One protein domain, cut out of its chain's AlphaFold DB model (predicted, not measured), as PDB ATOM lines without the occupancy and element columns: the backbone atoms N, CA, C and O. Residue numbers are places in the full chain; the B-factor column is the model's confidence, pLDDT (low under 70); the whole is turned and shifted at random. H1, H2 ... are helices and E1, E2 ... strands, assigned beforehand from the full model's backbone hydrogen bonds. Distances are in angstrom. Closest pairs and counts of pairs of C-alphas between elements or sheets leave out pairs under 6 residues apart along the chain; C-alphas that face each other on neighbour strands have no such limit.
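Overview. This is residues 250 to 454 of the 1031 residues of an uncharacterized protein of Fonticula alba (UniProt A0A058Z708). A head of mostly crossed helices, H1 to H8, of which H3 is long and the others short, bears an arm made of H9, H10 and H11, one after another and leading away from it. H9 and H10 lie side by side, opposite ways; H11 slants past H10 at the far end, and a tail with strand E1 sticks out. The 205 printed residues are mostly helix, with eleven named helices in order and then one named strand. The whole is loose, with a radius of gyration of the C-alphas of 20.5 A, and elongated, spanning 64 by 40 by 36 A.

Arrangement. H11, residues 431 to 449, is close to but not clearly touching H10, residues 409 to 419, with C-alphas of His 413 and Gln 444 closest at 7.4 A. H10 and H9, residues 390 to 400, form a helical hairpin at a shallow tilt of 30 degrees; the closest C-alphas, of Gly 391 and Gly 415, are 6.4 A apart. H9 only just touches H6, residues 345 to 353, with 3 pairs of C-alphas within 8 A, closest Ala 346 and Glu 397 at 6.9 A. H6 touches H8, residues 377 to 386, at a steep tilt of 45 degrees, the C-alphas of Val 352 and Pro 378 being closest at 6.4 A. H8 touches H1, residues 254 to 262, about perpendicular at 86 degrees, closest C-alphas Trp 257 and Leu 384 at 7.0 A. H2, residues 271 to 278, forms a helical hairpin with H3, residues 285 to 301, at 16 degrees; H3 touches it with residues 292 to 299 alone, closest C-alphas Gly 271 and Phe 295 at 6.3 A. H2 also touches H7, residues 364 to 372, C-alphas of Val 276 and Pro 369 closest at 5.9 A, and only just H5, residues 332 to 341, with 3 pairs within 8 A, closest Phe 277 and Ala 341 at 6.1 A. H4, residues 322 to 325, touches H3, C-alphas of Ala 298 and Val 325 closest at 5.7 A. E1, residues 452 to 454, pairs with no named strand. Every O i to N i+4 pair is within hydrogen-bond range in H2, H5, H6, H8, H9 and H10, against 10 of 13 in H3, 4 of 5 in H7, 13 of 15 in H11 and 2 of 5 in H1, where 4 of 6 O i to N i+3 pairs are; H4 is too short.

Along the chain. H11 is 25.8 A long, with a kink of 26 degrees near residue 438, and H3 is 25.4 A. H1 begins at C-alpha 254 (-192.213, -6.037, 4.716); E1 ends at C-alpha 454 (-202.541, -21.512, 22.316).

Size, cuts and confidence. The C-alphas farthest apart, of Lys 286 and Gly 432, are 68.0 A apart. The printed part has no cut; the links H3 to H4 and H10 to H11 are long. Residues 313 to 315 and 389 to 454 have pLDDT under 70.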
ATOM      1  N   THR A 250    -195.359  -1.002   9.980       95.50
ATOM      2  CA  THR A 250    -195.289  -1.889   8.811       95.50
ATOM      3  C   THR A 250    -195.715  -3.333   9.134       95.50
ATOM      4  O   THR A 250    -196.098  -3.663  10.258       95.50
ATOM      5  N   THR A 251    -195.655  -4.226   8.144       92.94
ATOM      6  CA  THR A 251    -195.966  -5.659   8.268       92.94
ATOM      7  C   THR A 251    -194.711  -6.498   8.548       92.94
ATOM      8  O   THR A 251    -193.594  -6.156   8.159       92.94
ATOM      9  N   SER A 252    -194.867  -7.655   9.206       89.31
ATOM     10  CA  SER A 252    -193.739  -8.583   9.425       89.31
ATOM     11  C   SER A 252    -193.250  -9.267   8.135       89.31
ATOM     12  O   SER A 252    -192.130  -9.782   8.103       89.31
ATOM     13  N   THR A 253    -194.047  -9.239   7.063       88.50
ATOM     14  CA  THR A 253    -193.621  -9.519   5.684       88.50
ATOM     15  C   THR A 253    -192.660  -8.445   5.183       88.50
ATOM     16  O   THR A 253    -191.511  -8.786   4.906       88.50
ATOM     17  N   LYS A 254    -193.058  -7.162   5.171       94.38
ATOM     18  CA  LYS A 254    -192.213  -6.037   4.716       94.38
ATOM     19  C   LYS A 254    -190.867  -5.912   5.420       94.38
ATOM     20  O   LYS A 254    -189.933  -5.425   4.797       94.38
ATOM     21  N   LEU A 255    -190.709  -6.402   6.655       95.25
ATOM     22  CA  LEU A 255    -189.387  -6.472   7.304       95.25
ATOM     23  C   LEU A 255    -188.322  -7.192   6.455       95.25
ATOM     24  O   LEU A 255    -187.149  -6.872   6.593       95.25
ATOM     25  N   ALA A 256    -188.717  -8.088   5.540       93.12
ATOM     26  CA  ALA A 256    -187.833  -8.706   4.544       93.12
ATOM     27  C   ALA A 256    -187.012  -7.701   3.707       93.12
ATOM     28  O   ALA A 256    -185.967  -8.063   3.184       93.12
ATOM     29  N   TRP A 257    -187.447  -6.441   3.603       96.06
ATOM     30  CA  TRP A 257    -186.706  -5.380   2.921       96.06
ATOM     31  C   TRP A 257    -185.487  -4.855   3.702       96.06
ATOM     32  O   TRP A 257    -184.613  -4.234   3.103       96.06
ATOM     33  N   LEU A 258    -185.386  -5.084   5.019       96.31
ATOM     34  CA  LEU A 258    -184.329  -4.500   5.861       96.31
ATOM     35  C   LEU A 258    -182.882  -4.803   5.424       96.31
ATOM     36  O   LEU A 258    -182.081  -3.866   5.479       96.31
ATOM     37  N   PRO A 259    -182.521  -6.013   4.950       95.31
ATOM     38  CA  PRO A 259    -181.188  -6.283   4.412       95.31
ATOM     39  C   PRO A 259    -180.838  -5.380   3.224       95.31
ATOM     40  O   PRO A 259    -179.730  -4.856   3.158       95.31
ATOM     41  N   LEU A 260    -181.801  -5.125   2.331       95.38
ATOM     42  CA  LEU A 260    -181.620  -4.271   1.155       95.38
ATOM     43  C   LEU A 260    -181.666  -2.773   1.512       95.38
ATOM     44  O   LEU A 260    -181.046  -1.971   0.820       95.38
ATOM     45  N   ILE A 261    -182.369  -2.388   2.584       96.62
ATOM     46  CA  ILE A 261    -182.443  -0.995   3.062       96.62
ATOM     47  C   ILE A 261    -181.178  -0.594   3.832       96.62
ATOM     48  O   ILE A 261    -180.647   0.488   3.613       96.62
ATOM     49  N   MET A 262    -180.711  -1.424   4.769       96.19
ATOM     50  CA  MET A 262    -179.627  -1.063   5.700       96.19
ATOM     51  C   MET A 262    -178.265  -1.657   5.310       96.19
ATOM     52  O   MET A 262    -177.232  -1.209   5.815       96.19
ATOM     53  N   GLY A 263    -178.256  -2.637   4.405       94.50
ATOM     54  CA  GLY A 263    -177.121  -3.512   4.133       94.50
ATOM     55  C   GLY A 263    -177.059  -4.689   5.115       94.50
ATOM     56  O   GLY A 263    -177.450  -4.584   6.282       94.50
ATOM     57  N   ALA A 264    -176.546  -5.820   4.643       93.12
ATOM     58  CA  ALA A 264    -176.414  -7.070   5.394       93.12
ATOM     59  C   ALA A 264    -175.210  -7.881   4.884       93.12
ATOM     60  O   ALA A 264    -174.396  -7.389   4.107       93.12
ATOM     61  N   ASP A 265    -175.078  -9.142   5.296       87.62
ATOM     62  CA  ASP A 265    -173.955  -9.991   4.876       87.62
ATOM     63  C   ASP A 265    -173.834 -10.172   3.349       87.62
ATOM     64  O   ASP A 265    -172.726 -10.404   2.860       87.62
ATOM     65  N   PHE A 266    -174.945 -10.020   2.619       86.56
ATOM     66  CA  PHE A 266    -175.042 -10.087   1.156       86.56
ATOM     67  C   PHE A 266    -174.667  -8.778   0.429       86.56
ATOM     68  O   PHE A 266    -174.611  -8.769  -0.799       86.56
ATOM     69  N   GLY A 267    -174.391  -7.683   1.152       91.12
ATOM     70  CA  GLY A 267    -173.867  -6.443   0.570       91.12
ATOM     71  C   GLY A 267    -174.413  -5.134   1.168       91.12
ATOM     72  O   GLY A 267    -175.197  -5.149   2.121       91.12
ATOM     73  N   PRO A 268    -173.978  -3.982   0.615       94.00
ATOM     74  CA  PRO A 268    -174.491  -2.655   0.965       94.00
ATOM     75  C   PRO A 268    -175.959  -2.422   0.540       94.00
ATOM     76  O   PRO A 268    -176.503  -3.219  -0.226       94.00
ATOM     77  N   PRO A 269    -176.593  -1.325   1.018       95.81
ATOM     78  CA  PRO A 269    -177.935  -0.910   0.607       95.81
ATOM     79  C   PRO A 269    -178.143  -0.867  -0.910       95.81
ATOM     80  O   PRO A 269    -177.370  -0.232  -1.629       95.81
ATOM     81  N   ASP A 270    -179.219  -1.496  -1.379       95.19
ATOM     82  CA  ASP A 270    -179.509  -1.686  -2.800       95.19
ATOM     83  C   ASP A 270    -180.040  -0.392  -3.441       95.19
ATOM     84  O   ASP A 270    -181.154   0.057  -3.155       95.19
ATOM     85  N   GLY A 271    -179.254   0.202  -4.343       94.38
ATOM     86  CA  GLY A 271    -179.596   1.456  -5.019       94.38
ATOM     87  C   GLY A 271    -180.860   1.391  -5.884       94.38
ATOM     88  O   GLY A 271    -181.430   2.438  -6.206       94.38
ATOM     89  N   ARG A 272    -181.355   0.190  -6.224       95.44
ATOM     90  CA  ARG A 272    -182.635   0.026  -6.933       95.44
ATOM     91  C   ARG A 272    -183.822   0.369  -6.040       95.44
ATOM     92  O   ARG A 272    -184.813   0.860  -6.566       95.44
ATOM     93  N   LEU A 273    -183.723   0.219  -4.712       96.06
ATOM     94  CA  LEU A 273    -184.772   0.699  -3.802       96.06
ATOM     95  C   LEU A 273    -184.981   2.206  -3.954       96.06
ATOM     96  O   LEU A 273    -186.118   2.652  -4.093       96.06
ATOM     97  N   TRP A 274    -183.888   2.980  -3.985       95.81
ATOM     98  CA  TRP A 274    -183.968   4.422  -4.206       95.81
ATOM     99  C   TRP A 274    -184.631   4.735  -5.549       95.81
ATOM    100  O   TRP A 274    -185.665   5.400  -5.582       95.81
ATOM    101  N   ARG A 275    -184.062   4.206  -6.638       95.00
ATOM    102  CA  ARG A 275    -184.469   4.525  -8.012       95.00
ATOM    103  C   ARG A 275    -185.898   4.084  -8.348       95.00
ATOM    104  O   ARG A 275    -186.593   4.809  -9.043       95.00
ATOM    105  N   VAL A 276    -186.331   2.917  -7.867       96.19
ATOM    106  CA  VAL A 276    -187.670   2.379  -8.161       96.19
ATOM    107  C   VAL A 276    -188.735   2.961  -7.234       96.19
ATOM    108  O   VAL A 276    -189.815   3.291  -7.706       96.19
ATOM    109  N   PHE A 277    -188.467   3.087  -5.929       96.31
ATOM    110  CA  PHE A 277    -189.530   3.321  -4.941       96.31
ATOM    111  C   PHE A 277    -189.436   4.635  -4.164       96.31
ATOM    112  O   PHE A 277    -190.466   5.114  -3.701       96.31
ATOM    113  N   LEU A 278    -188.247   5.224  -3.986       95.69
ATOM    114  CA  LEU A 278    -188.064   6.365  -3.070       95.69
ATOM    115  C   LEU A 278    -187.840   7.704  -3.785       95.69
ATOM    116  O   LEU A 278    -188.212   8.744  -3.247       95.69
ATOM    117  N   GLU A 279    -187.272   7.697  -4.993       94.25
ATOM    118  CA  GLU A 279    -186.944   8.916  -5.744       94.25
ATOM    119  C   GLU A 279    -188.189   9.773  -6.038       94.25
ATOM    120  O   GLU A 279    -188.140  10.991  -5.872       94.25
ATOM    121  N   ASN A 280    -189.309   9.116  -6.369       90.06
ATOM    122  CA  ASN A 280    -190.608   9.726  -6.683       90.06
ATOM    123  C   ASN A 280    -191.658   9.584  -5.555       90.06
ATOM    124  O   ASN A 280    -192.845   9.811  -5.792       90.06
ATOM    125  N   ALA A 281    -191.262   9.174  -4.344       92.44
ATOM    126  CA  ALA A 281    -192.193   9.018  -3.226       92.44
ATOM    127  C   ALA A 281    -192.593  10.371  -2.612       92.44
ATOM    128  O   ALA A 281    -191.748  11.244  -2.411       92.44
ATOM    129  N   ASP A 282    -193.868  10.511  -2.238       92.75
ATOM    130  CA  ASP A 282    -194.370  11.672  -1.493       92.75
ATOM    131  C   ASP A 282    -193.845  11.637  -0.045       92.75
ATOM    132  O   ASP A 282    -194.383  10.957   0.832       92.75
ATOM    133  N   MET A 283    -192.714  12.309   0.180       92.00
ATOM    134  CA  MET A 283    -191.986  12.342   1.449       92.00
ATOM    135  C   MET A 283    -191.621  13.774   1.844       92.00
ATOM    136  O   MET A 283    -191.381  14.628   0.991       92.00
ATOM    137  N   ASP A 284    -191.483  14.024   3.153       93.19
ATOM    138  CA  ASP A 284    -190.917  15.274   3.684       93.19
ATOM    139  C   ASP A 284    -189.575  15.585   2.984       93.19
ATOM    140  O   ASP A 284    -188.628  14.800   3.133       93.19
ATOM    141  N   PRO A 285    -189.440  16.724   2.270       92.44
ATOM    142  CA  PRO A 285    -188.215  17.082   1.554       92.44
ATOM    143  C   PRO A 285    -186.949  17.080   2.425       92.44
ATOM    144  O   PRO A 285    -185.847  16.861   1.916       92.44
ATOM    145  N   LYS A 286    -187.080  17.274   3.747       90.50
ATOM    146  CA  LYS A 286    -185.957  17.164   4.695       90.50
ATOM    147  C   LYS A 286    -185.471  15.723   4.850       90.50
ATOM    148  O   LYS A 286    -184.264  15.500   4.920       90.50
ATOM    149  N   ARG A 287    -186.392  14.753   4.881       91.56
ATOM    150  CA  ARG A 287    -186.062  13.318   4.913       91.56
ATOM    151  C   ARG A 287    -185.545  12.852   3.563       91.56
ATOM    152  O   ARG A 287    -184.536  12.160   3.531       91.56
ATOM    153  N   TRP A 288    -186.157  13.296   2.462       93.81
ATOM    154  CA  TRP A 288    -185.717  12.955   1.102       93.81
ATOM    155  C   TRP A 288    -184.226  13.268   0.889       93.81
ATOM    156  O   TRP A 288    -183.480  12.411   0.422       93.81
ATOM    157  N   GLY A 289    -183.748  14.437   1.340       93.00
ATOM    158  CA  GLY A 289    -182.319  14.778   1.307       93.00
ATOM    159  C   GLY A 289    -181.423  13.853   2.149       93.00
ATOM    160  O   GLY A 289    -180.337  13.487   1.701       93.00
ATOM    161  N   SER A 290    -181.881  13.435   3.335       92.94
ATOM    162  CA  SER A 290    -181.160  12.495   4.213       92.94
ATOM    163  C   SER A 290    -181.102  11.080   3.623       92.94
ATOM    164  O   SER A 290    -180.031  10.480   3.537       92.94
ATOM    165  N   LEU A 291    -182.239  10.574   3.138       95.12
ATOM    166  CA  LEU A 291    -182.360   9.269   2.490       95.12
ATOM    167  C   LEU A 291    -181.527   9.197   1.207       95.12
ATOM    168  O   LEU A 291    -180.794   8.228   1.002       95.12
ATOM    169  N   ARG A 292    -181.562  10.250   0.382       95.00
ATOM    170  CA  ARG A 292    -180.732  10.343  -0.823       95.00
ATOM    171  C   ARG A 292    -179.247  10.294  -0.476       95.00
ATOM    172  O   ARG A 292    -178.513   9.521  -1.083       95.00
ATOM    173  N   ALA A 293    -178.819  11.056   0.533       93.75
ATOM    174  CA  ALA A 293    -177.437  11.044   1.012       93.75
ATOM    175  C   ALA A 293    -177.023   9.682   1.606       93.75
ATOM    176  O   ALA A 293    -175.876   9.273   1.430       93.75
ATOM    177  N   PHE A 294    -177.938   8.951   2.254       95.62
ATOM    178  CA  PHE A 294    -177.695   7.588   2.739       95.62
ATOM    179  C   PHE A 294    -177.443   6.608   1.579       95.62
ATOM    180  O   PHE A 294    -176.401   5.950   1.556       95.62
ATOM    181  N   PHE A 295    -178.338   6.544   0.583       95.06
ATOM    182  CA  PHE A 295    -178.175   5.635  -0.562       95.06
ATOM    183  C   PHE A 295    -176.998   6.038  -1.467       95.06
ATOM    184  O   PHE A 295    -176.252   5.171  -1.915       95.06
ATOM    185  N   GLN A 296    -176.745   7.336  -1.669       93.31
ATOM    186  CA  GLN A 296    -175.534   7.813  -2.353       93.31
ATOM    187  C   GLN A 296    -174.260   7.470  -1.562       93.31
ATOM    188  O   GLN A 296    -173.271   7.033  -2.146       93.31
ATOM    189  N   GLY A 297    -174.295   7.563  -0.230       93.69
ATOM    190  CA  GLY A 297    -173.210   7.128   0.656       93.69
ATOM    191  C   GLY A 297    -172.922   5.621   0.617       93.69
ATOM    192  O   GLY A 297    -171.819   5.207   0.973       93.69
ATOM    193  N   ALA A 298    -173.865   4.799   0.143       94.25
ATOM    194  CA  ALA A 298    -173.653   3.373  -0.101       94.25
ATOM    195  C   ALA A 298    -172.952   3.076  -1.444       94.25
ATOM    196  O   ALA A 298    -172.259   2.060  -1.542       94.25
ATOM    197  N   GLN A 299    -173.059   3.954  -2.453       94.12
ATOM    198  CA  GLN A 299    -172.502   3.724  -3.800       94.12
ATOM    199  C   GLN A 299    -170.986   3.422  -3.806       94.12
ATOM    200  O   GLN A 299    -170.587   2.461  -4.468       94.12
ATOM    201  N   PRO A 300    -170.124   4.107  -3.020       94.69
ATOM    202  CA  PRO A 300    -168.702   3.763  -2.919       94.69
ATOM    203  C   PRO A 300    -168.416   2.373  -2.330       94.69
ATOM    204  O   PRO A 300    -167.277   1.911  -2.420       94.69
ATOM    205  N   GLY A 301    -169.414   1.701  -1.744       91.81
ATOM    206  CA  GLY A 301    -169.342   0.308  -1.300       91.81
ATOM    207  C   GLY A 301    -169.415  -0.718  -2.435       91.81
ATOM    208  O   GLY A 301    -168.949  -1.840  -2.244       91.81
ATOM    209  N   TYR A 302    -169.921  -0.350  -3.615       93.12
ATOM    210  CA  TYR A 302    -169.918  -1.207  -4.806       93.12
ATOM    211  C   TYR A 302    -168.575  -1.141  -5.554       93.12
ATOM    212  O   TYR A 302    -167.781  -0.215  -5.358       93.12
ATOM    213  N   VAL A 303    -168.271  -2.154  -6.368       89.56
ATOM    214  CA  VAL A 303    -167.058  -2.200  -7.203       89.56
ATOM    215  C   VAL A 303    -167.271  -1.357  -8.458       89.56
ATOM    216  O   VAL A 303    -166.507  -0.420  -8.692       89.56
ATOM    217  N   LEU A 304    -168.345  -1.631  -9.201       88.75
ATOM    218  CA  LEU A 304    -168.852  -0.771 -10.267       88.75
ATOM    219  C   LEU A 304    -169.765   0.303  -9.657       88.75
ATOM    220  O   LEU A 304    -170.743  -0.022  -8.989       88.75
ATOM    221  N   GLN A 305    -169.443   1.582  -9.864       84.56
ATOM    222  CA  GLN A 305    -170.210   2.694  -9.275       84.56
ATOM    223  C   GLN A 305    -171.500   2.995 -10.051       84.56
ATOM    224  O   GLN A 305    -172.479   3.430  -9.452       84.56
ATOM    225  N   ASP A 306    -171.519   2.701 -11.355       85.81
ATOM    226  CA  ASP A 306    -172.672   2.907 -12.243       85.81
ATOM    227  C   ASP A 306    -173.781   1.855 -12.042       85.81
ATOM    228  O   ASP A 306    -174.936   2.078 -12.408       85.81
ATOM    229  N   THR A 307    -173.451   0.722 -11.410       84.50
ATOM    230  CA  THR A 307    -174.392  -0.325 -10.984       84.50
ATOM    231  C   THR A 307    -174.331  -0.519  -9.461       84.50
ATOM    232  O   THR A 307    -173.789  -1.517  -8.982       84.50
ATOM    233  N   PRO A 308    -174.886   0.420  -8.664       82.12
ATOM    234  CA  PRO A 308    -174.886   0.364  -7.201       82.12
ATOM    235  C   PRO A 308    -175.928  -0.631  -6.650       82.12
ATOM    236  O   PRO A 308    -176.823  -0.279  -5.882       82.12
ATOM    237  N   TRP A 309    -175.827  -1.880  -7.095       86.19
ATOM    238  CA  TRP A 309    -176.590  -3.043  -6.654       86.19
ATOM    239  C   TRP A 309    -175.809  -4.329  -6.989       86.19
ATOM    240  O   TRP A 309    -174.909  -4.314  -7.842       86.19
ATOM    241  N   PRO A 310    -176.097  -5.468  -6.333       79.38
ATOM    242  CA  PRO A 310    -175.475  -6.737  -6.695       79.38
ATOM    243  C   PRO A 310    -175.840  -7.163  -8.121       79.38
ATOM    244  O   PRO A 310    -176.975  -6.993  -8.568       79.38
ATOM    245  N   MET A 311    -174.870  -7.749  -8.819       80.19
ATOM    246  CA  MET A 311    -175.088  -8.459 -10.082       80.19
ATOM    247  C   MET A 311    -175.194  -9.960  -9.793       80.19
ATOM    248  O   MET A 311    -174.519 -10.450  -8.880       80.19
ATOM    249  N   SER A 312    -176.008 -10.685 -10.561       70.62
ATOM    250  CA  SER A 312    -176.192 -12.135 -10.417       70.62
ATOM    251  C   SER A 312    -174.831 -12.849 -10.478       70.62
ATOM    252  O   SER A 312    -174.043 -12.632 -11.399       70.62
ATOM    253  N   GLY A 313    -174.510 -13.643  -9.449       65.56
ATOM    254  CA  GLY A 313    -173.155 -14.167  -9.198       65.56
ATOM    255  C   GLY A 313    -172.385 -13.495  -8.045       65.56
ATOM    256  O   GLY A 313    -171.325 -13.986  -7.669       65.56
ATOM    257  N   GLY A 314    -172.920 -12.427  -7.437       61.88
ATOM    258  CA  GLY A 314    -172.707 -12.134  -6.009       61.88
ATOM    259  C   GLY A 314    -171.415 -11.423  -5.579       61.88
ATOM    260  O   GLY A 314    -171.062 -11.509  -4.408       61.88
ATOM    261  N   THR A 315    -170.693 -10.720  -6.464       68.38
ATOM    262  CA  THR A 315    -169.356 -10.152  -6.136       68.38
ATOM    263  C   THR A 315    -169.155  -8.650  -6.400       68.38
ATOM    264  O   THR A 315    -168.061  -8.136  -6.174       68.38
ATOM    265  N   ASN A 316    -170.181  -7.895  -6.819       86.38
ATOM    266  CA  ASN A 316    -170.051  -6.466  -7.184       86.38
ATOM    267  C   ASN A 316    -169.865  -5.491  -5.988       86.38
ATOM    268  O   ASN A 316    -170.105  -4.294  -6.128       86.38
ATOM    269  N   PHE A 317    -169.455  -5.941  -4.799       89.31
ATOM    270  CA  PHE A 317    -169.273  -5.065  -3.633       89.31
ATOM    271  C   PHE A 317    -167.961  -5.304  -2.883       89.31
ATOM    272  O   PHE A 317    -167.385  -6.389  -2.878       89.31
ATOM    273  N   LYS A 318    -167.468  -4.239  -2.249       90.06
ATOM    274  CA  LYS A 318    -166.202  -4.213  -1.521       90.06
ATOM    275  C   LYS A 318    -166.375  -4.829  -0.136       90.06
ATOM    276  O   LYS A 318    -167.366  -4.582   0.548       90.06
ATOM    277  N   SER A 319    -165.366  -5.559   0.331       84.25
ATOM    278  CA  SER A 319    -165.408  -6.252   1.628       84.25
ATOM    279  C   SER A 319    -165.554  -5.314   2.837       84.25
ATOM    280  O   SER A 319    -166.058  -5.711   3.885       84.25
ATOM    281  N   ASN A 320    -165.183  -4.041   2.673       88.50
ATOM    282  CA  ASN A 320    -165.310  -2.977   3.663       88.50
ATOM    283  C   ASN A 320    -166.550  -2.074   3.466       88.50
ATOM    284  O   ASN A 320    -166.571  -0.988   4.045       88.50
ATOM    285  N   TRP A 321    -167.559  -2.471   2.672       91.94
ATOM    286  CA  TRP A 321    -168.696  -1.606   2.292       91.94
ATOM    287  C   TRP A 321    -169.369  -0.896   3.483       91.94
ATOM    288  O   TRP A 321    -169.753   0.271   3.390       91.94
ATOM    289  N   SER A 322    -169.447  -1.575   4.630       91.12
ATOM    290  CA  SER A 322    -170.064  -1.066   5.860       91.12
ATOM    291  C   SER A 322    -169.365   0.167   6.439       91.12
ATOM    292  O   SER A 322    -169.967   0.889   7.230       91.12
ATOM    293  N   MET A 323    -168.123   0.463   6.034       91.69
ATOM    294  CA  MET A 323    -167.421   1.691   6.418       91.69
ATOM    295  C   MET A 323    -168.028   2.943   5.777       91.69
ATOM    296  O   MET A 323    -168.076   3.976   6.443       91.69
ATOM    297  N   TYR A 324    -168.520   2.863   4.535       91.75
ATOM    298  CA  TYR A 324    -169.069   4.024   3.822       91.75
ATOM    299  C   TYR A 324    -170.416   4.464   4.420       91.75
ATOM    300  O   TYR A 324    -170.627   5.648   4.674       91.75
ATOM    301  N   VAL A 325    -171.272   3.504   4.791       91.31
ATOM    302  CA  VAL A 325    -172.551   3.771   5.478       91.31
ATOM    303  C   VAL A 325    -172.424   3.966   6.999       91.31
ATOM    304  O   VAL A 325    -173.383   4.383   7.642       91.31
ATOM    305  N   LYS A 326    -171.255   3.731   7.617       89.12
ATOM    306  CA  LYS A 326    -171.069   3.838   9.084       89.12
ATOM    307  C   LYS A 326    -171.363   5.234   9.653       89.12
ATOM    308  O   LYS A 326    -171.712   5.356  10.828       89.12
ATOM    309  N   ASN A 327    -171.247   6.283   8.844       87.00
ATOM    310  CA  ASN A 327    -171.522   7.654   9.281       87.00
ATOM    311  C   ASN A 327    -172.959   8.108   8.982       87.00
ATOM    312  O   ASN A 327    -173.375   9.150   9.482       87.00
ATOM    313  N   ALA A 328    -173.728   7.323   8.222       86.75
ATOM    314  CA  ALA A 328    -175.132   7.583   7.950       86.75
ATOM    315  C   ALA A 328    -176.011   6.748   8.902       86.75
ATOM    316  O   ALA A 328    -175.866   5.528   9.014       86.75
ATOM    317  N   ASN A 329    -176.913   7.420   9.618       88.12
ATOM    318  CA  ASN A 329    -177.936   6.790  10.450       88.12
ATOM    319  C   ASN A 329    -179.289   6.973   9.759       88.12
ATOM    320  O   ASN A 329    -179.634   8.100   9.412       88.12
ATOM    321  N   LEU A 330    -180.067   5.899   9.625       94.12
ATOM    322  CA  LEU A 330    -181.504   6.004   9.379       94.12
ATOM    323  C   LEU A 330    -182.207   6.153  10.732       94.12
ATOM    324  O   LEU A 330    -181.933   5.375  11.650       94.12
ATOM    325  N   SER A 331    -183.096   7.135  10.866       94.75
ATOM    326  CA  SER A 331    -183.989   7.222  12.026       94.75
ATOM    327  C   SER A 331    -185.110   6.177  11.946       94.75
ATOM    328  O   SER A 331    -185.348   5.558  10.904       94.75
ATOM    329  N   ARG A 332    -185.853   6.006  13.046       95.06
ATOM    330  CA  ARG A 332    -187.106   5.239  13.036       95.06
ATOM    331  C   ARG A 332    -188.079   5.817  12.000       95.06
ATOM    332  O   ARG A 332    -188.709   5.072  11.252       95.06
ATOM    333  N   GLU A 333    -188.185   7.138  11.956       95.44
ATOM    334  CA  GLU A 333    -189.103   7.893  11.106       95.44
ATOM    335  C   GLU A 333    -188.741   7.785   9.613       95.44
ATOM    336  O   GLU A 333    -189.638   7.759   8.767       95.44
ATOM    337  N   ASP A 334    -187.451   7.666   9.288       95.69
ATOM    338  CA  ASP A 334    -186.964   7.363   7.936       95.69
ATOM    339  C   ASP A 334    -187.373   5.946   7.506       95.69
ATOM    340  O   ASP A 334    -187.909   5.757   6.415       95.69
ATOM    341  N   LEU A 335    -187.194   4.950   8.382       96.00
ATOM    342  CA  LEU A 335    -187.583   3.564   8.097       96.00
ATOM    343  C   LEU A 335    -189.100   3.407   7.924       96.00
ATOM    344  O   LEU A 335    -189.526   2.703   7.011       96.00
ATOM    345  N   CYS A 336    -189.917   4.095   8.730       96.12
ATOM    346  CA  CYS A 336    -191.374   4.121   8.543       96.12
ATOM    347  C   CYS A 336    -191.750   4.659   7.149       96.12
ATOM    348  O   CYS A 336    -192.555   4.042   6.454       96.12
ATOM    349  N   ALA A 337    -191.125   5.759   6.709       95.56
ATOM    350  CA  ALA A 337    -191.371   6.340   5.387       95.56
ATOM    351  C   ALA A 337    -190.951   5.392   4.247       95.56
ATOM    352  O   ALA A 337    -191.717   5.185   3.305       95.56
ATOM    353  N   ILE A 338    -189.784   4.744   4.360       96.38
ATOM    354  CA  ILE A 338    -189.334   3.725   3.395       96.38
ATOM    355  C   ILE A 338    -190.344   2.567   3.312       96.38
ATOM    356  O   ILE A 338    -190.754   2.190   2.219       96.38
ATOM    357  N   PHE A 339    -190.802   2.015   4.441       96.62
ATOM    358  CA  PHE A 339    -191.764   0.904   4.423       96.62
ATOM    359  C   PHE A 339    -193.145   1.274   3.873       96.62
ATOM    360  O   PHE A 339    -193.840   0.400   3.343       96.62
ATOM    361  N   GLN A 340    -193.557   2.536   3.996       95.31
ATOM    362  CA  GLN A 340    -194.793   3.044   3.397       95.31
ATOM    363  C   GLN A 340    -194.669   3.143   1.866       95.31
ATOM    364  O   GLN A 340    -195.626   2.814   1.167       95.31
ATOM    365  N   ALA A 341    -193.480   3.479   1.352       95.81
ATOM    366  CA  ALA A 341    -193.170   3.561  -0.080       95.81
ATOM    367  C   ALA A 341    -192.791   2.221  -0.755       95.81
ATOM    368  O   ALA A 341    -192.580   2.189  -1.962       95.81
ATOM    369  N   LEU A 342    -192.706   1.108  -0.016       96.38
ATOM    370  CA  LEU A 342    -192.400  -0.221  -0.569       96.38
ATOM    371  C   LEU A 342    -193.652  -1.116  -0.674       96.38
ATOM    372  O   LEU A 342    -194.530  -1.039   0.190       96.38
ATOM    373  N   PRO A 343    -193.746  -2.021  -1.668       95.56
ATOM    374  CA  PRO A 343    -194.795  -3.041  -1.734       95.56
ATOM    375  C   PRO A 343    -194.554  -4.169  -0.712       95.56
ATOM    376  O   PRO A 343    -193.496  -4.252  -0.076       95.56
ATOM    377  N   GLU A 344    -195.526  -5.069  -0.537       93.88
ATOM    378  CA  GLU A 344    -195.238  -6.361   0.103       93.88
ATOM    379  C   GLU A 344    -194.329  -7.208  -0.814       93.88
ATOM    380  O   GLU A 344    -194.490  -7.161  -2.035       93.88
ATOM    381  N   PRO A 345    -193.421  -8.041  -0.268       92.69
ATOM    382  CA  PRO A 345    -192.579  -8.933  -1.072       92.69
ATOM    383  C   PRO A 345    -193.355  -9.845  -2.038       92.69
ATOM    384  O   PRO A 345    -192.895 -10.094  -3.149       92.69
ATOM    385  N   ALA A 346    -194.540 -10.317  -1.630       86.12
ATOM    386  CA  ALA A 346    -195.416 -11.138  -2.467       86.12
ATOM    387  C   ALA A 346    -196.053 -10.338  -3.619       86.12
ATOM    388  O   ALA A 346    -196.150 -10.842  -4.732       86.12
ATOM    389  N   ASP A 347    -196.415  -9.075  -3.375       90.75
ATOM    390  CA  ASP A 347    -197.022  -8.200  -4.386       90.75
ATOM    391  C   ASP A 347    -196.011  -7.862  -5.494       90.75
ATOM    392  O   ASP A 347    -196.344  -7.902  -6.677       90.75
ATOM    393  N   LEU A 348    -194.743  -7.624  -5.126       93.25
ATOM    394  CA  LEU A 348    -193.648  -7.516  -6.094       93.25
ATOM    395  C   LEU A 348    -193.435  -8.829  -6.863       93.25
ATOM    396  O   LEU A 348    -193.273  -8.802  -8.080       93.25
ATOM    397  N   ALA A 349    -193.430  -9.973  -6.170       89.75
ATOM    398  CA  ALA A 349    -193.220 -11.271  -6.807       89.75
ATOM    399  C   ALA A 349    -194.311 -11.604  -7.840       89.75
ATOM    400  O   ALA A 349    -193.992 -12.144  -8.899       89.75
ATOM    401  N   GLN A 350    -195.568 -11.250  -7.557       88.31
ATOM    402  CA  GLN A 350    -196.686 -11.428  -8.481       88.31
ATOM    403  C   GLN A 350    -196.616 -10.442  -9.657       88.31
ATOM    404  O   GLN A 350    -196.740 -10.863 -10.804       88.31
ATOM    405  N   PHE A 351    -196.321  -9.162  -9.408       92.75
ATOM    406  CA  PHE A 351    -196.171  -8.161 -10.472       92.75
ATOM    407  C   PHE A 351    -195.018  -8.479 -11.440       92.75
ATOM    408  O   PHE A 351    -195.142  -8.259 -12.638       92.75
ATOM    409  N   VAL A 352    -193.901  -9.038 -10.955       92.88
ATOM    410  CA  VAL A 352    -192.787  -9.487 -11.820       92.88
ATOM    411  C   VAL A 352    -193.187 -10.664 -12.720       92.88
ATOM    412  O   VAL A 352    -192.598 -10.838 -13.785       92.88
ATOM    413  N   GLN A 353    -194.184 -11.462 -12.325       90.81
ATOM    414  CA  GLN A 353    -194.715 -12.556 -13.146       90.81
ATOM    415  C   GLN A 353    -195.787 -12.075 -14.134       90.81
ATOM    416  O   GLN A 353    -195.816 -12.555 -15.265       90.81
ATOM    417  N   VAL A 354    -196.657 -11.144 -13.721       92.62
ATOM    418  CA  VAL A 354    -197.784 -10.645 -14.527       92.62
ATOM    419  C   VAL A 354    -197.931  -9.117 -14.372       92.62
ATOM    420  O   VAL A 354    -198.818  -8.646 -13.660       92.62
ATOM    421  N   PRO A 355    -197.080  -8.304 -15.030       90.69
ATOM    422  CA  PRO A 355    -197.083  -6.842 -14.866       90.69
ATOM    423  C   PRO A 355    -198.281  -6.138 -15.529       90.69
ATOM    424  O   PRO A 355    -198.477  -4.940 -15.331       90.69
ATOM    425  N   GLU A 356    -199.069  -6.863 -16.329       90.56
ATOM    426  CA  GLU A 356    -200.292  -6.367 -16.977       90.56
ATOM    427  C   GLU A 356    -201.524  -6.434 -16.051       90.56
ATOM    428  O   GLU A 356    -202.494  -5.700 -16.254       90.56
ATOM    429  N   GLU A 357    -201.493  -7.264 -15.000       87.69
ATOM    430  CA  GLU A 357    -202.561  -7.330 -13.998       87.69
ATOM    431  C   GLU A 357    -202.446  -6.145 -13.027       87.69
ATOM    432  O   GLU A 357    -201.679  -6.156 -12.067       87.69
ATOM    433  N   LEU A 358    -203.237  -5.094 -13.258       74.94
ATOM    434  CA  LEU A 358    -203.300  -3.931 -12.361       74.94
ATOM    435  C   LEU A 358    -204.227  -4.126 -11.143       74.94
ATOM    436  O   LEU A 358    -204.146  -3.349 -10.194       74.94
ATOM    437  N   ASP A 359    -205.068  -5.167 -11.123       75.38
ATOM    438  CA  ASP A 359    -206.033  -5.440 -10.035       75.38
ATOM    439  C   ASP A 359    -205.447  -6.280  -8.876       75.38
ATOM    440  O   ASP A 359    -206.161  -6.862  -8.061       75.38
ATOM    441  N   LEU A 360    -204.117  -6.318  -8.739       75.25
ATOM    442  CA  LEU A 360    -203.414  -7.036  -7.661       75.25
ATOM    443  C   LEU A 360    -203.611  -6.417  -6.257       75.25
ATOM    444  O   LEU A 360    -202.986  -6.842  -5.286       75.25
ATOM    445  N   GLY A 361    -204.446  -5.382  -6.129       85.50
ATOM    446  CA  GLY A 361    -204.610  -4.599  -4.901       85.50
ATOM    447  C   GLY A 361    -203.399  -3.722  -4.552       85.50
ATOM    448  O   GLY A 361    -203.366  -3.131  -3.472       85.50
ATOM    449  N   ILE A 362    -202.415  -3.625  -5.453       89.00
ATOM    450  CA  ILE A 362    -201.243  -2.757  -5.317       89.00
ATOM    451  C   ILE A 362    -201.698  -1.299  -5.500       89.00
ATOM    452  O   ILE A 362    -202.315  -0.982  -6.518       89.00
ATOM    453  N   PRO A 363    -201.403  -0.379  -4.561       91.50
ATOM    454  CA  PRO A 363    -201.700   1.039  -4.742       91.50
ATOM    455  C   PRO A 363    -201.072   1.589  -6.028       91.50
ATOM    456  O   PRO A 363    -199.899   1.336  -6.303       91.50
ATOM    457  N   PHE A 364    -201.817   2.397  -6.788       91.69
ATOM    458  CA  PHE A 364    -201.347   2.959  -8.062       91.69
ATOM    459  C   PHE A 364    -200.029   3.751  -7.930       91.69
ATOM    460  O   PHE A 364    -199.192   3.724  -8.829       91.69
ATOM    461  N   SER A 365    -199.803   4.385  -6.774       92.06
ATOM    462  CA  SER A 365    -198.553   5.071  -6.418       92.06
ATOM    463  C   SER A 365    -197.322   4.157  -6.322       92.06
ATOM    464  O   SER A 365    -196.208   4.654  -6.432       92.06
ATOM    465  N   LEU A 366    -197.507   2.845  -6.142       92.94
ATOM    466  CA  LEU A 366    -196.443   1.834  -6.195       92.94
ATOM    467  C   LEU A 366    -196.398   1.135  -7.560       92.94
ATOM    468  O   LEU A 366    -195.318   0.893  -8.091       92.94
ATOM    469  N   ALA A 367    -197.564   0.859  -8.158       93.75
ATOM    470  CA  ALA A 367    -197.651   0.211  -9.464       93.75
ATOM    471  C   ALA A 367    -197.034   1.060 -10.593       93.75
ATOM    472  O   ALA A 367    -196.360   0.516 -11.462       93.75
ATOM    473  N   LEU A 368    -197.207   2.389 -10.576       94.31
ATOM    474  CA  LEU A 368    -196.672   3.268 -11.623       94.31
ATOM    475  C   LEU A 368    -195.124   3.275 -11.675       94.31
ATOM    476  O   LEU A 368    -194.593   3.026 -12.757       94.31
ATOM    477  N   PRO A 369    -194.375   3.466 -10.569       95.44
ATOM    478  CA  PRO A 369    -192.916   3.307 -10.594       95.44
ATOM    479  C   PRO A 369    -192.452   1.883 -10.946       95.44
ATOM    480  O   PRO A 369    -191.439   1.711 -11.622       95.44
ATOM    481  N   MET A 370    -193.218   0.854 -10.561       95.81
ATOM    482  CA  MET A 370    -192.939  -0.538 -10.944       95.81
ATOM    483  C   MET A 370    -193.111  -0.771 -12.460       95.81
ATOM    484  O   MET A 370    -192.288  -1.461 -13.060       95.81
ATOM    485  N   LEU A 371    -194.100  -0.142 -13.110       95.06
ATOM    486  CA  LEU A 371    -194.227  -0.116 -14.576       95.06
ATOM    487  C   LEU A 371    -193.087   0.668 -15.252       95.06
ATOM    488  O   LEU A 371    -192.634   0.283 -16.327       95.06
ATOM    489  N   GLN A 372    -192.613   1.756 -14.639       96.31
ATOM    490  CA  GLN A 372    -191.539   2.601 -15.187       96.31
ATOM    491  C   GLN A 372    -190.145   1.955 -15.113       96.31
ATOM    492  O   GLN A 372    -189.251   2.356 -15.859       96.31
ATOM    493  N   HIS A 373    -189.956   0.966 -14.233       96.56
ATOM    494  CA  HIS A 373    -188.662   0.335 -13.948       96.56
ATOM    495  C   HIS A 373    -188.720  -1.201 -13.962       96.56
ATOM    496  O   HIS A 373    -188.027  -1.865 -13.185       96.56
ATOM    497  N   GLN A 374    -189.546  -1.776 -14.848       95.75
ATOM    498  CA  GLN A 374    -189.694  -3.230 -15.024       95.75
ATOM    499  C   GLN A 374    -188.356  -3.958 -15.246       95.75
ATOM    500  O   GLN A 374    -188.213  -5.101 -14.828       95.75
ATOM    501  N   ASP A 375    -187.366  -3.299 -15.854       95.12
ATOM    502  CA  ASP A 375    -186.013  -3.820 -16.082       95.12
ATOM    503  C   ASP A 375    -185.236  -4.094 -14.781       95.12
ATOM    504  O   ASP A 375    -184.415  -5.012 -14.721       95.12
ATOM    505  N   LEU A 376    -185.513  -3.332 -13.718       95.00
ATOM    506  CA  LEU A 376    -184.829  -3.448 -12.427       95.00
ATOM    507  C   LEU A 376    -185.514  -4.435 -11.468       95.00
ATOM    508  O   LEU A 376    -184.859  -4.938 -10.549       95.00
ATOM    509  N   LEU A 377    -186.808  -4.722 -11.661       95.25
ATOM    510  CA  LEU A 377    -187.599  -5.523 -10.718       95.25
ATOM    511  C   LEU A 377    -187.147  -6.992 -10.587       95.25
ATOM    512  O   LEU A 377    -187.063  -7.448  -9.445       95.25
ATOM    513  N   PRO A 378    -186.811  -7.745 -11.661       93.75
ATOM    514  CA  PRO A 378    -186.414  -9.149 -11.534       93.75
ATOM    515  C   PRO A 378    -185.158  -9.331 -10.679       93.75
ATOM    516  O   PRO A 378    -185.153 -10.149  -9.765       93.75
ATOM    517  N   GLY A 379    -184.123  -8.514 -10.903       90.69
ATOM    518  CA  GLY A 379    -182.887  -8.564 -10.114       90.69
ATOM    519  C   GLY A 379    -183.041  -8.021  -8.686       90.69
ATOM    520  O   GLY A 379    -182.254  -8.370  -7.802       90.69
ATOM    521  N   LEU A 380    -184.035  -7.158  -8.441       93.56
ATOM    522  CA  LEU A 380    -184.393  -6.707  -7.093       93.56
ATOM    523  C   LEU A 380    -185.138  -7.810  -6.325       93.56
ATOM    524  O   LEU A 380    -184.854  -8.034  -5.150       93.56
ATOM    525  N   LEU A 381    -186.036  -8.533  -7.000       91.94
ATOM    526  CA  LEU A 381    -186.717  -9.711  -6.466       91.94
ATOM    527  C   LEU A 381    -185.733 -10.864  -6.203       91.94
ATOM    528  O   LEU A 381    -185.800 -11.463  -5.134       91.94
ATOM    529  N   GLU A 382    -184.789 -11.124  -7.116       88.06
ATOM    530  CA  GLU A 382    -183.674 -12.070  -6.931       88.06
ATOM    531  C   GLU A 382    -182.899 -11.735  -5.646       88.06
ATOM    532  O   GLU A 382    -182.784 -12.568  -4.749       88.06
ATOM    533  N   HIS A 383    -182.443 -10.486  -5.493       88.81
ATOM    534  CA  HIS A 383    -181.681 -10.071  -4.313       88.81
ATOM    535  C   HIS A 383    -182.508 -10.120  -3.011       88.81
ATOM    536  O   HIS A 383    -181.975 -10.495  -1.963       88.81
ATOM    537  N   LEU A 384    -183.809  -9.810  -3.065       90.31
ATOM    538  CA  LEU A 384    -184.733  -9.951  -1.934       90.31
ATOM    539  C   LEU A 384    -184.944 -11.422  -1.534       90.31
ATOM    540  O   LEU A 384    -184.991 -11.727  -0.342       90.31
ATOM    541  N   GLN A 385    -185.042 -12.334  -2.507       85.94
ATOM    542  CA  GLN A 385    -185.158 -13.777  -2.271       85.94
ATOM    543  C   GLN A 385    -183.868 -14.349  -1.671       85.94
ATOM    544  O   GLN A 385    -183.936 -15.021  -0.640       85.94
ATOM    545  N   THR A 386    -182.706 -14.020  -2.242       82.44
ATOM    546  CA  THR A 386    -181.384 -14.418  -1.726       82.44
ATOM    547  C   THR A 386    -181.145 -13.892  -0.311       82.44
ATOM    548  O   THR A 386    -180.681 -14.634   0.546       82.44
ATOM    549  N   SER A 387    -181.543 -12.648  -0.022       83.31
ATOM    550  CA  SER A 387    -181.373 -12.043   1.309       83.31
ATOM    551  C   SER A 387    -182.348 -12.556   2.374       83.31
ATOM    552  O   SER A 387    -182.250 -12.131   3.521       83.31
ATOM    553  N   CYS A 388    -183.326 -13.400   2.020       78.06
ATOM    554  CA  CYS A 388    -184.357 -13.879   2.949       78.06
ATOM    555  C   CYS A 388    -184.497 -15.401   3.042       78.06
ATOM    556  O   CYS A 388    -185.143 -15.870   3.980       78.06
ATOM    557  N   GLY A 389    -184.022 -16.137   2.037       66.81
ATOM    558  CA  GLY A 389    -184.443 -17.507   1.758       66.81
ATOM    559  C   GLY A 389    -185.870 -17.558   1.185       66.81
ATOM    560  O   GLY A 389    -186.827 -17.041   1.770       66.81
ATOM    561  N   ALA A 390    -186.064 -18.225   0.042       55.75
ATOM    562  CA  ALA A 390    -187.379 -18.304  -0.613       55.75
ATOM    563  C   ALA A 390    -188.466 -18.929   0.294       55.75
ATOM    564  O   ALA A 390    -189.599 -18.442   0.351       55.75
ATOM    565  N   GLY A 391    -188.105 -19.956   1.075       55.94
ATOM    566  CA  GLY A 391    -189.012 -20.611   2.026       55.94
ATOM    567  C   GLY A 391    -189.518 -19.681   3.137       55.94
ATOM    568  O   GLY A 391    -190.668 -19.807   3.559       55.94
ATOM    569  N   THR A 392    -188.710 -18.707   3.563       61.81
ATOM    570  CA  THR A 392    -189.094 -17.662   4.527       61.81
ATOM    571  C   THR A 392    -190.200 -16.777   3.972       61.81
ATOM    572  O   THR A 392    -191.182 -16.509   4.665       61.81
ATOM    573  N   LEU A 393    -190.062 -16.328   2.720       63.84
ATOM    574  CA  LEU A 393    -191.039 -15.447   2.077       63.84
ATOM    575  C   LEU A 393    -192.394 -16.159   1.930       63.84
ATOM    576  O   LEU A 393    -193.408 -15.618   2.376       63.84
ATOM    577  N   MET A 394    -192.393 -17.412   1.456       59.16
ATOM    578  CA  MET A 394    -193.595 -18.263   1.385       59.16
ATOM    579  C   MET A 394    -194.250 -18.491   2.762       59.16
ATOM    580  O   MET A 394    -195.476 -18.454   2.900       59.16
ATOM    581  N   LEU A 395    -193.447 -18.724   3.810       57.00
ATOM    582  CA  LEU A 395    -193.937 -18.896   5.183       57.00
ATOM    583  C   LEU A 395    -194.607 -17.628   5.718       57.00
ATOM    584  O   LEU A 395    -195.697 -17.700   6.293       57.00
ATOM    585  N   LYS A 396    -193.954 -16.473   5.544       60.91
ATOM    586  CA  LYS A 396    -194.450 -15.175   6.014       60.91
ATOM    587  C   LYS A 396    -195.748 -14.777   5.322       60.91
ATOM    588  O   LYS A 396    -196.676 -14.345   6.004       60.91
ATOM    589  N   GLU A 397    -195.825 -14.957   4.004       58.41
ATOM    590  CA  GLU A 397    -197.035 -14.713   3.216       58.41
ATOM    591  C   GLU A 397    -198.216 -15.517   3.775       58.41
ATOM    592  O   GLU A 397    -199.225 -14.947   4.200       58.41
ATOM    593  N   ARG A 398    -198.064 -16.843   3.866       53.41
ATOM    594  CA  ARG A 398    -199.128 -17.743   4.325       53.41
ATOM    595  C   ARG A 398    -199.560 -17.487   5.770       53.41
ATOM    596  O   ARG A 398    -200.737 -17.639   6.095       53.41
ATOM    597  N   HIS A 399    -198.633 -17.113   6.654       48.38
ATOM    598  CA  HIS A 399    -198.967 -16.807   8.047       48.38
ATOM    599  C   HIS A 399    -199.758 -15.499   8.225       48.38
ATOM    600  O   HIS A 399    -200.287 -15.279   9.318       48.38
ATOM    601  N   LEU A 400    -199.856 -14.648   7.193       46.03
ATOM    602  CA  LEU A 400    -200.451 -13.308   7.286       46.03
ATOM    603  C   LEU A 400    -201.569 -13.027   6.261       46.03
ATOM    604  O   LEU A 400    -202.470 -12.245   6.571       46.03
ATOM    605  N   ARG A 401    -201.597 -13.690   5.095       46.06
ATOM    606  CA  ARG A 401    -202.712 -13.637   4.126       46.06
ATOM    607  C   ARG A 401    -203.461 -14.982   4.070       46.06
ATOM    608  O   ARG A 401    -203.001 -15.903   3.402       46.06
ATOM    609  N   PRO A 402    -204.670 -15.108   4.657       44.41
ATOM    610  CA  PRO A 402    -205.476 -16.335   4.572       44.41
ATOM    611  C   PRO A 402    -206.146 -16.559   3.196       44.41
ATOM    612  O   PRO A 402    -207.006 -17.426   3.071       44.41
ATOM    613  N   ARG A 403    -205.790 -15.775   2.164       41.56
ATOM    614  CA  ARG A 403    -206.422 -15.790   0.830       41.56
ATOM    615  C   ARG A 403    -205.943 -16.909  -0.106       41.56
ATOM    616  O   ARG A 403    -206.567 -17.098  -1.142       41.56
ATOM    617  N   PHE A 404    -204.913 -17.678   0.258       39.97
ATOM    618  CA  PHE A 404    -204.440 -18.835  -0.516       39.97
ATOM    619  C   PHE A 404    -204.777 -20.173   0.180       39.97
ATOM    620  O   PHE A 404    -203.904 -20.786   0.798       39.97
ATOM    621  N   PRO A 405    -206.027 -20.672   0.089       44.34
ATOM    622  CA  PRO A 405    -206.469 -21.889   0.784       44.34
ATOM    623  C   PRO A 405    -205.873 -23.206   0.246       44.34
ATOM    624  O   PRO A 405    -206.175 -24.268   0.788       44.34
ATOM    625  N   HIS A 406    -205.048 -23.171  -0.809       43.94
ATOM    626  CA  HIS A 406    -204.613 -24.372  -1.541       43.94
ATOM    627  C   HIS A 406    -203.104 -24.669  -1.493       43.94
ATOM    628  O   HIS A 406    -202.707 -25.800  -1.775       43.94
ATOM    629  N   MET A 407    -202.257 -23.733  -1.047       41.88
ATOM    630  CA  MET A 407    -200.843 -24.025  -0.762       41.88
ATOM    631  C   MET A 407    -200.725 -24.772   0.576       41.88
ATOM    632  O   MET A 407    -200.619 -24.183   1.653       41.88
ATOM    633  N   GLY A 408    -200.856 -26.103   0.514       48.00
ATOM    634  CA  GLY A 408    -200.996 -27.005   1.663       48.00
ATOM    635  C   GLY A 408    -199.793 -27.023   2.616       48.00
ATOM    636  O   GLY A 408    -198.714 -26.527   2.304       48.00
ATOM    637  N   VAL A 409    -199.956 -27.580   3.830       46.75
ATOM    638  CA  VAL A 409    -198.867 -27.661   4.850       46.75
ATOM    639  C   VAL A 409    -197.604 -28.328   4.282       46.75
ATOM    640  O   VAL A 409    -196.490 -27.960   4.653       46.75
ATOM    641  N   LYS A 410    -197.807 -29.225   3.308       45.28
ATOM    642  CA  LYS A 410    -196.791 -29.899   2.503       45.28
ATOM    643  C   LYS A 410    -195.628 -28.996   2.066       45.28
ATOM    644  O   LYS A 410    -194.515 -29.320   2.421       45.28
ATOM    645  N   GLN A 411    -195.822 -27.863   1.387       43.94
ATOM    646  CA  GLN A 411    -194.677 -27.094   0.841       43.94
ATOM    647  C   GLN A 411    -193.723 -26.551   1.923       43.94
ATOM    648  O   GLN A 411    -192.513 -26.518   1.726       43.94
ATOM    649  N   ILE A 412    -194.254 -26.173   3.089       48.28
ATOM    650  CA  ILE A 412    -193.451 -25.720   4.238       48.28
ATOM    651  C   ILE A 412    -192.703 -26.902   4.862       48.28
ATOM    652  O   ILE A 412    -191.522 -26.804   5.183       48.28
ATOM    653  N   HIS A 413    -193.405 -28.020   5.029       53.97
ATOM    654  CA  HIS A 413    -192.847 -29.284   5.496       53.97
ATOM    655  C   HIS A 413    -191.721 -29.770   4.571       53.97
ATOM    656  O   HIS A 413    -190.634 -30.069   5.047       53.97
ATOM    657  N   ASP A 414    -191.952 -29.761   3.261       49.69
ATOM    658  CA  ASP A 414    -191.013 -30.167   2.220       49.69
ATOM    659  C   ASP A 414    -189.795 -29.228   2.194       49.69
ATOM    660  O   ASP A 414    -188.671 -29.707   2.125       49.69
ATOM    661  N   GLY A 415    -189.984 -27.913   2.374       49.78
ATOM    662  CA  GLY A 415    -188.887 -26.950   2.537       49.78
ATOM    663  C   GLY A 415    -188.044 -27.175   3.802       49.78
ATOM    664  O   GLY A 415    -186.820 -27.057   3.752       49.78
ATOM    665  N   ILE A 416    -188.661 -27.560   4.925       53.97
ATOM    666  CA  ILE A 416    -187.929 -27.960   6.140       53.97
ATOM    667  C   ILE A 416    -187.193 -29.288   5.901       53.97
ATOM    668  O   ILE A 416    -186.009 -29.382   6.206       53.97
ATOM    669  N   LEU A 417    -187.841 -30.297   5.306       52.41
ATOM    670  CA  LEU A 417    -187.199 -31.574   4.968       52.41
ATOM    671  C   LEU A 417    -186.056 -31.411   3.952       52.41
ATOM    672  O   LEU A 417    -185.079 -32.150   4.033       52.41
ATOM    673  N   LEU A 418    -186.144 -30.453   3.027       49.81
ATOM    674  CA  LEU A 418    -185.088 -30.122   2.069       49.81
ATOM    675  C   LEU A 418    -183.860 -29.544   2.785       49.81
ATOM    676  O   LEU A 418    -182.759 -30.057   2.609       49.81
ATOM    677  N   ASN A 419    -184.056 -28.562   3.670       47.53
ATOM    678  CA  ASN A 419    -182.977 -27.979   4.479       47.53
ATOM    679  C   ASN A 419    -182.398 -28.955   5.524       47.53
ATOM    680  O   ASN A 419    -181.260 -28.797   5.955       47.53
ATOM    681  N   LEU A 420    -183.149 -29.997   5.900       48.62
ATOM    682  CA  LEU A 420    -182.663 -31.127   6.703       48.62
ATOM    683  C   LEU A 420    -181.945 -32.217   5.875       48.62
ATOM    684  O   LEU A 420    -181.549 -33.235   6.441       48.62
ATOM    685  N   GLY A 421    -181.824 -32.069   4.549       40.84
ATOM    686  CA  GLY A 421    -181.253 -33.088   3.653       40.84
ATOM    687  C   GLY A 421    -182.111 -34.355   3.487       40.84
ATOM    688  O   GLY A 421    -181.665 -35.342   2.909       40.84
ATOM    689  N   ILE A 422    -183.351 -34.352   3.987       44.09
ATOM    690  CA  ILE A 422    -184.267 -35.505   3.979       44.09
ATOM    691  C   ILE A 422    -185.000 -35.631   2.636       44.09
ATOM    692  O   ILE A 422    -185.371 -36.736   2.245       44.09
ATOM    693  N   PHE A 423    -185.215 -34.528   1.912       35.38
ATOM    694  CA  PHE A 423    -185.984 -34.560   0.660       35.38
ATOM    695  C   PHE A 423    -185.237 -35.247  -0.498       35.38
ATOM    696  O   PHE A 423    -185.860 -35.941  -1.301       35.38
ATOM    697  N   ASP A 424    -183.907 -35.129  -0.526       34.69
ATOM    698  CA  ASP A 424    -183.026 -35.791  -1.504       34.69
ATOM    699  C   ASP A 424    -182.858 -37.300  -1.205       34.69
ATOM    700  O   ASP A 424    -182.595 -38.119  -2.084       34.69
ATOM    701  N   ALA A 425    -183.165 -37.730   0.028       33.88
ATOM    702  CA  ALA A 425    -183.241 -39.139   0.431       33.88
ATOM    703  C   ALA A 425    -184.494 -39.876  -0.113       33.88
ATOM    704  O   ALA A 425    -185.037 -40.764   0.546       33.88
ATOM    705  N   SER A 426    -184.950 -39.488  -1.313       33.66
ATOM    706  CA  SER A 426    -185.899 -40.170  -2.209       33.66
ATOM    707  C   SER A 426    -187.007 -40.989  -1.525       33.66
ATOM    708  O   SER A 426    -187.205 -42.177  -1.800       33.66
ATOM    709  N   LEU A 427    -187.815 -40.308  -0.700       37.59
ATOM    710  CA  LEU A 427    -188.983 -40.858   0.017       37.59
ATOM    711  C   LEU A 427    -189.994 -41.616  -0.873       37.59
ATOM    712  O   LEU A 427    -190.833 -42.346  -0.354       37.59
ATOM    713  N   GLY A 428    -189.918 -41.469  -2.200       40.59
ATOM    714  CA  GLY A 428    -190.739 -42.212  -3.151       40.59
ATOM    715  C   GLY A 428    -190.286 -43.645  -3.477       40.59
ATOM    716  O   GLY A 428    -191.123 -44.401  -3.962       40.59
ATOM    717  N   ALA A 429    -189.011 -44.048  -3.295       37.06
ATOM    718  CA  ALA A 429    -188.543 -45.276  -3.967       37.06
ATOM    719  C   ALA A 429    -187.303 -46.035  -3.420       37.06
ATOM    720  O   ALA A 429    -186.397 -46.331  -4.203       37.06
ATOM    721  N   GLN A 430    -187.305 -46.522  -2.165       37.25
ATOM    722  CA  GLN A 430    -186.692 -47.840  -1.861       37.25
ATOM    723  C   GLN A 430    -187.122 -48.480  -0.524       37.25
ATOM    724  O   GLN A 430    -187.123 -47.849   0.529       37.25
ATOM    725  N   ALA A 431    -187.425 -49.784  -0.558       37.88
ATOM    726  CA  ALA A 431    -188.058 -50.522   0.544       37.88
ATOM    727  C   ALA A 431    -187.165 -50.786   1.780       37.88
ATOM    728  O   ALA A 431    -187.667 -51.227   2.813       37.88
ATOM    729  N   GLY A 432    -185.856 -50.513   1.710       43.12
ATOM    730  CA  GLY A 432    -184.923 -50.767   2.817       43.12
ATOM    731  C   GLY A 432    -185.030 -49.777   3.984       43.12
ATOM    732  O   GLY A 432    -184.772 -50.142   5.129       43.12
ATOM    733  N   SER A 433    -185.442 -48.529   3.729       45.72
ATOM    734  CA  SER A 433    -185.427 -47.449   4.732       45.72
ATOM    735  C   SER A 433    -186.798 -47.192   5.366       45.72
ATOM    736  O   SER A 433    -187.182 -46.048   5.617       45.72
ATOM    737  N   ARG A 434    -187.542 -48.271   5.660       52.62
ATOM    738  CA  ARG A 434    -188.897 -48.209   6.242       52.62
ATOM    739  C   ARG A 434    -188.967 -47.245   7.435       52.62
ATOM    740  O   ARG A 434    -189.846 -46.400   7.464       52.62
ATOM    741  N   ARG A 435    -187.955 -47.263   8.315       55.44
ATOM    742  CA  ARG A 435    -187.840 -46.378   9.491       55.44
ATOM    743  C   ARG A 435    -187.609 -44.893   9.203       55.44
ATOM    744  O   ARG A 435    -187.917 -44.082  10.067       55.44
ATOM    745  N   LEU A 436    -187.018 -44.517   8.066       47.53
ATOM    746  CA  LEU A 436    -186.815 -43.101   7.724       47.53
ATOM    747  C   LEU A 436    -188.064 -42.526   7.048       47.53
ATOM    748  O   LEU A 436    -188.447 -41.405   7.358       47.53
ATOM    749  N   GLY A 437    -188.752 -43.336   6.235       51.91
ATOM    750  CA  GLY A 437    -190.111 -43.040   5.775       51.91
ATOM    751  C   GLY A 437    -191.110 -42.975   6.935       51.91
ATOM    752  O   GLY A 437    -191.850 -42.006   7.040       51.91
ATOM    753  N   GLU A 438    -191.087 -43.946   7.855       62.66
ATOM    754  CA  GLU A 438    -191.895 -43.948   9.084       62.66
ATOM    755  C   GLU A 438    -191.572 -42.742   9.971       62.66
ATOM    756  O   GLU A 438    -192.503 -42.075  10.400       62.66
ATOM    757  N   PHE A 439    -190.298 -42.392  10.193       59.09
ATOM    758  CA  PHE A 439    -189.949 -41.175  10.937       59.09
ATOM    759  C   PHE A 439    -190.438 -39.905  10.228       59.09
ATOM    760  O   PHE A 439    -191.002 -39.037  10.884       59.09
ATOM    761  N   ALA A 440    -190.262 -39.786   8.907       50.81
ATOM    762  CA  ALA A 440    -190.730 -38.625   8.152       50.81
ATOM    763  C   ALA A 440    -192.265 -38.510   8.183       50.81
ATOM    764  O   ALA A 440    -192.784 -37.429   8.435       50.81
ATOM    765  N   LEU A 441    -192.991 -39.622   8.025       60.06
ATOM    766  CA  LEU A 441    -194.453 -39.696   8.146       60.06
ATOM    767  C   LEU A 441    -194.937 -39.438   9.578       60.06
ATOM    768  O   LEU A 441    -195.949 -38.769   9.776       60.06
ATOM    769  N   GLU A 442    -194.235 -39.936  10.596       63.50
ATOM    770  CA  GLU A 442    -194.601 -39.698  11.991       63.50
ATOM    771  C   GLU A 442    -194.300 -38.253  12.402       63.50
ATOM    772  O   GLU A 442    -195.089 -37.658  13.139       63.50
ATOM    773  N   LEU A 443    -193.220 -37.664  11.877       56.50
ATOM    774  CA  LEU A 443    -192.881 -36.249  12.025       56.50
ATOM    775  C   LEU A 443    -193.914 -35.387  11.304       56.50
ATOM    776  O   LEU A 443    -194.469 -34.486  11.918       56.50
ATOM    777  N   GLN A 444    -194.279 -35.716  10.067       54.56
ATOM    778  CA  GLN A 444    -195.373 -35.074   9.340       54.56
ATOM    779  C   GLN A 444    -196.690 -35.133  10.134       54.56
ATOM    780  O   GLN A 444    -197.347 -34.109  10.319       54.56
ATOM    781  N   ASN A 445    -197.053 -36.303  10.667       63.00
ATOM    782  CA  ASN A 445    -198.247 -36.515  11.488       63.00
ATOM    783  C   ASN A 445    -198.175 -35.746  12.826       63.00
ATOM    784  O   ASN A 445    -199.159 -35.165  13.278       63.00
ATOM    785  N   TYR A 446    -197.002 -35.676  13.455       62.97
ATOM    786  CA  TYR A 446    -196.756 -34.896  14.671       62.97
ATOM    787  C   TYR A 446    -196.923 -33.392  14.416       62.97
ATOM    788  O   TYR A 446    -197.728 -32.727  15.070       62.97
ATOM    789  N   LEU A 447    -196.217 -32.881  13.408       55.31
ATOM    790  CA  LEU A 447    -196.211 -31.483  12.990       55.31
ATOM    791  C   LEU A 447    -197.591 -31.015  12.490       55.31
ATOM    792  O   LEU A 447    -197.974 -29.872  12.739       55.31
ATOM    793  N   THR A 448    -198.352 -31.890  11.825       58.22
ATOM    794  CA  THR A 448    -199.669 -31.551  11.251       58.22
ATOM    795  C   THR A 448    -200.815 -31.749  12.245       58.22
ATOM    796  O   THR A 448    -201.631 -30.848  12.407       58.22
ATOM    797  N   ASN A 449    -200.871 -32.893  12.941       64.94
ATOM    798  CA  ASN A 449    -202.058 -33.320  13.701       64.94
ATOM    799  C   ASN A 449    -201.885 -33.267  15.228       64.94
ATOM    800  O   ASN A 449    -202.872 -33.328  15.954       64.94
ATOM    801  N   SER A 450    -200.651 -33.191  15.745       63.41
ATOM    802  CA  SER A 450    -200.388 -33.130  17.199       63.41
ATOM    803  C   SER A 450    -200.090 -31.711  17.705       63.41
ATOM    804  O   SER A 450    -200.010 -31.496  18.910       63.41
ATOM    805  N   ARG A 451    -199.956 -30.734  16.801       55.94
ATOM    806  CA  ARG A 451    -199.679 -29.320  17.089       55.94
ATOM    807  C   ARG A 451    -200.941 -28.551  17.497       55.94
ATOM    808  O   ARG A 451    -201.842 -28.362  16.688       55.94
ATOM    809  N   PHE A 452    -200.926 -27.943  18.683       62.28
ATOM    810  CA  PHE A 452    -201.939 -26.975  19.124       62.28
ATOM    811  C   PHE A 452    -201.288 -25.648  19.530       62.28
ATOM    812  O   PHE A 452    -200.519 -25.578  20.488       62.28
ATOM    813  N   VAL A 453    -201.618 -24.564  18.823       52.22
ATOM    814  CA  VAL A 453    -201.142 -23.207  19.143       52.22
ATOM    815  C   VAL A 453    -202.115 -22.548  20.125       52.22
ATOM    816  O   VAL A 453    -203.276 -22.323  19.789       52.22
ATOM    817  N   ARG A 454    -201.668 -22.197  21.339       50.94
ATOM    818  CA  ARG A 454    -202.541 -21.512  22.316       50.94
ATOM    819  C   ARG A 454    -202.806 -20.055  21.894       50.94
ATOM    820  O   ARG A 454    -201.846 -19.293  21.817       50.94
TER     821      ARG A 454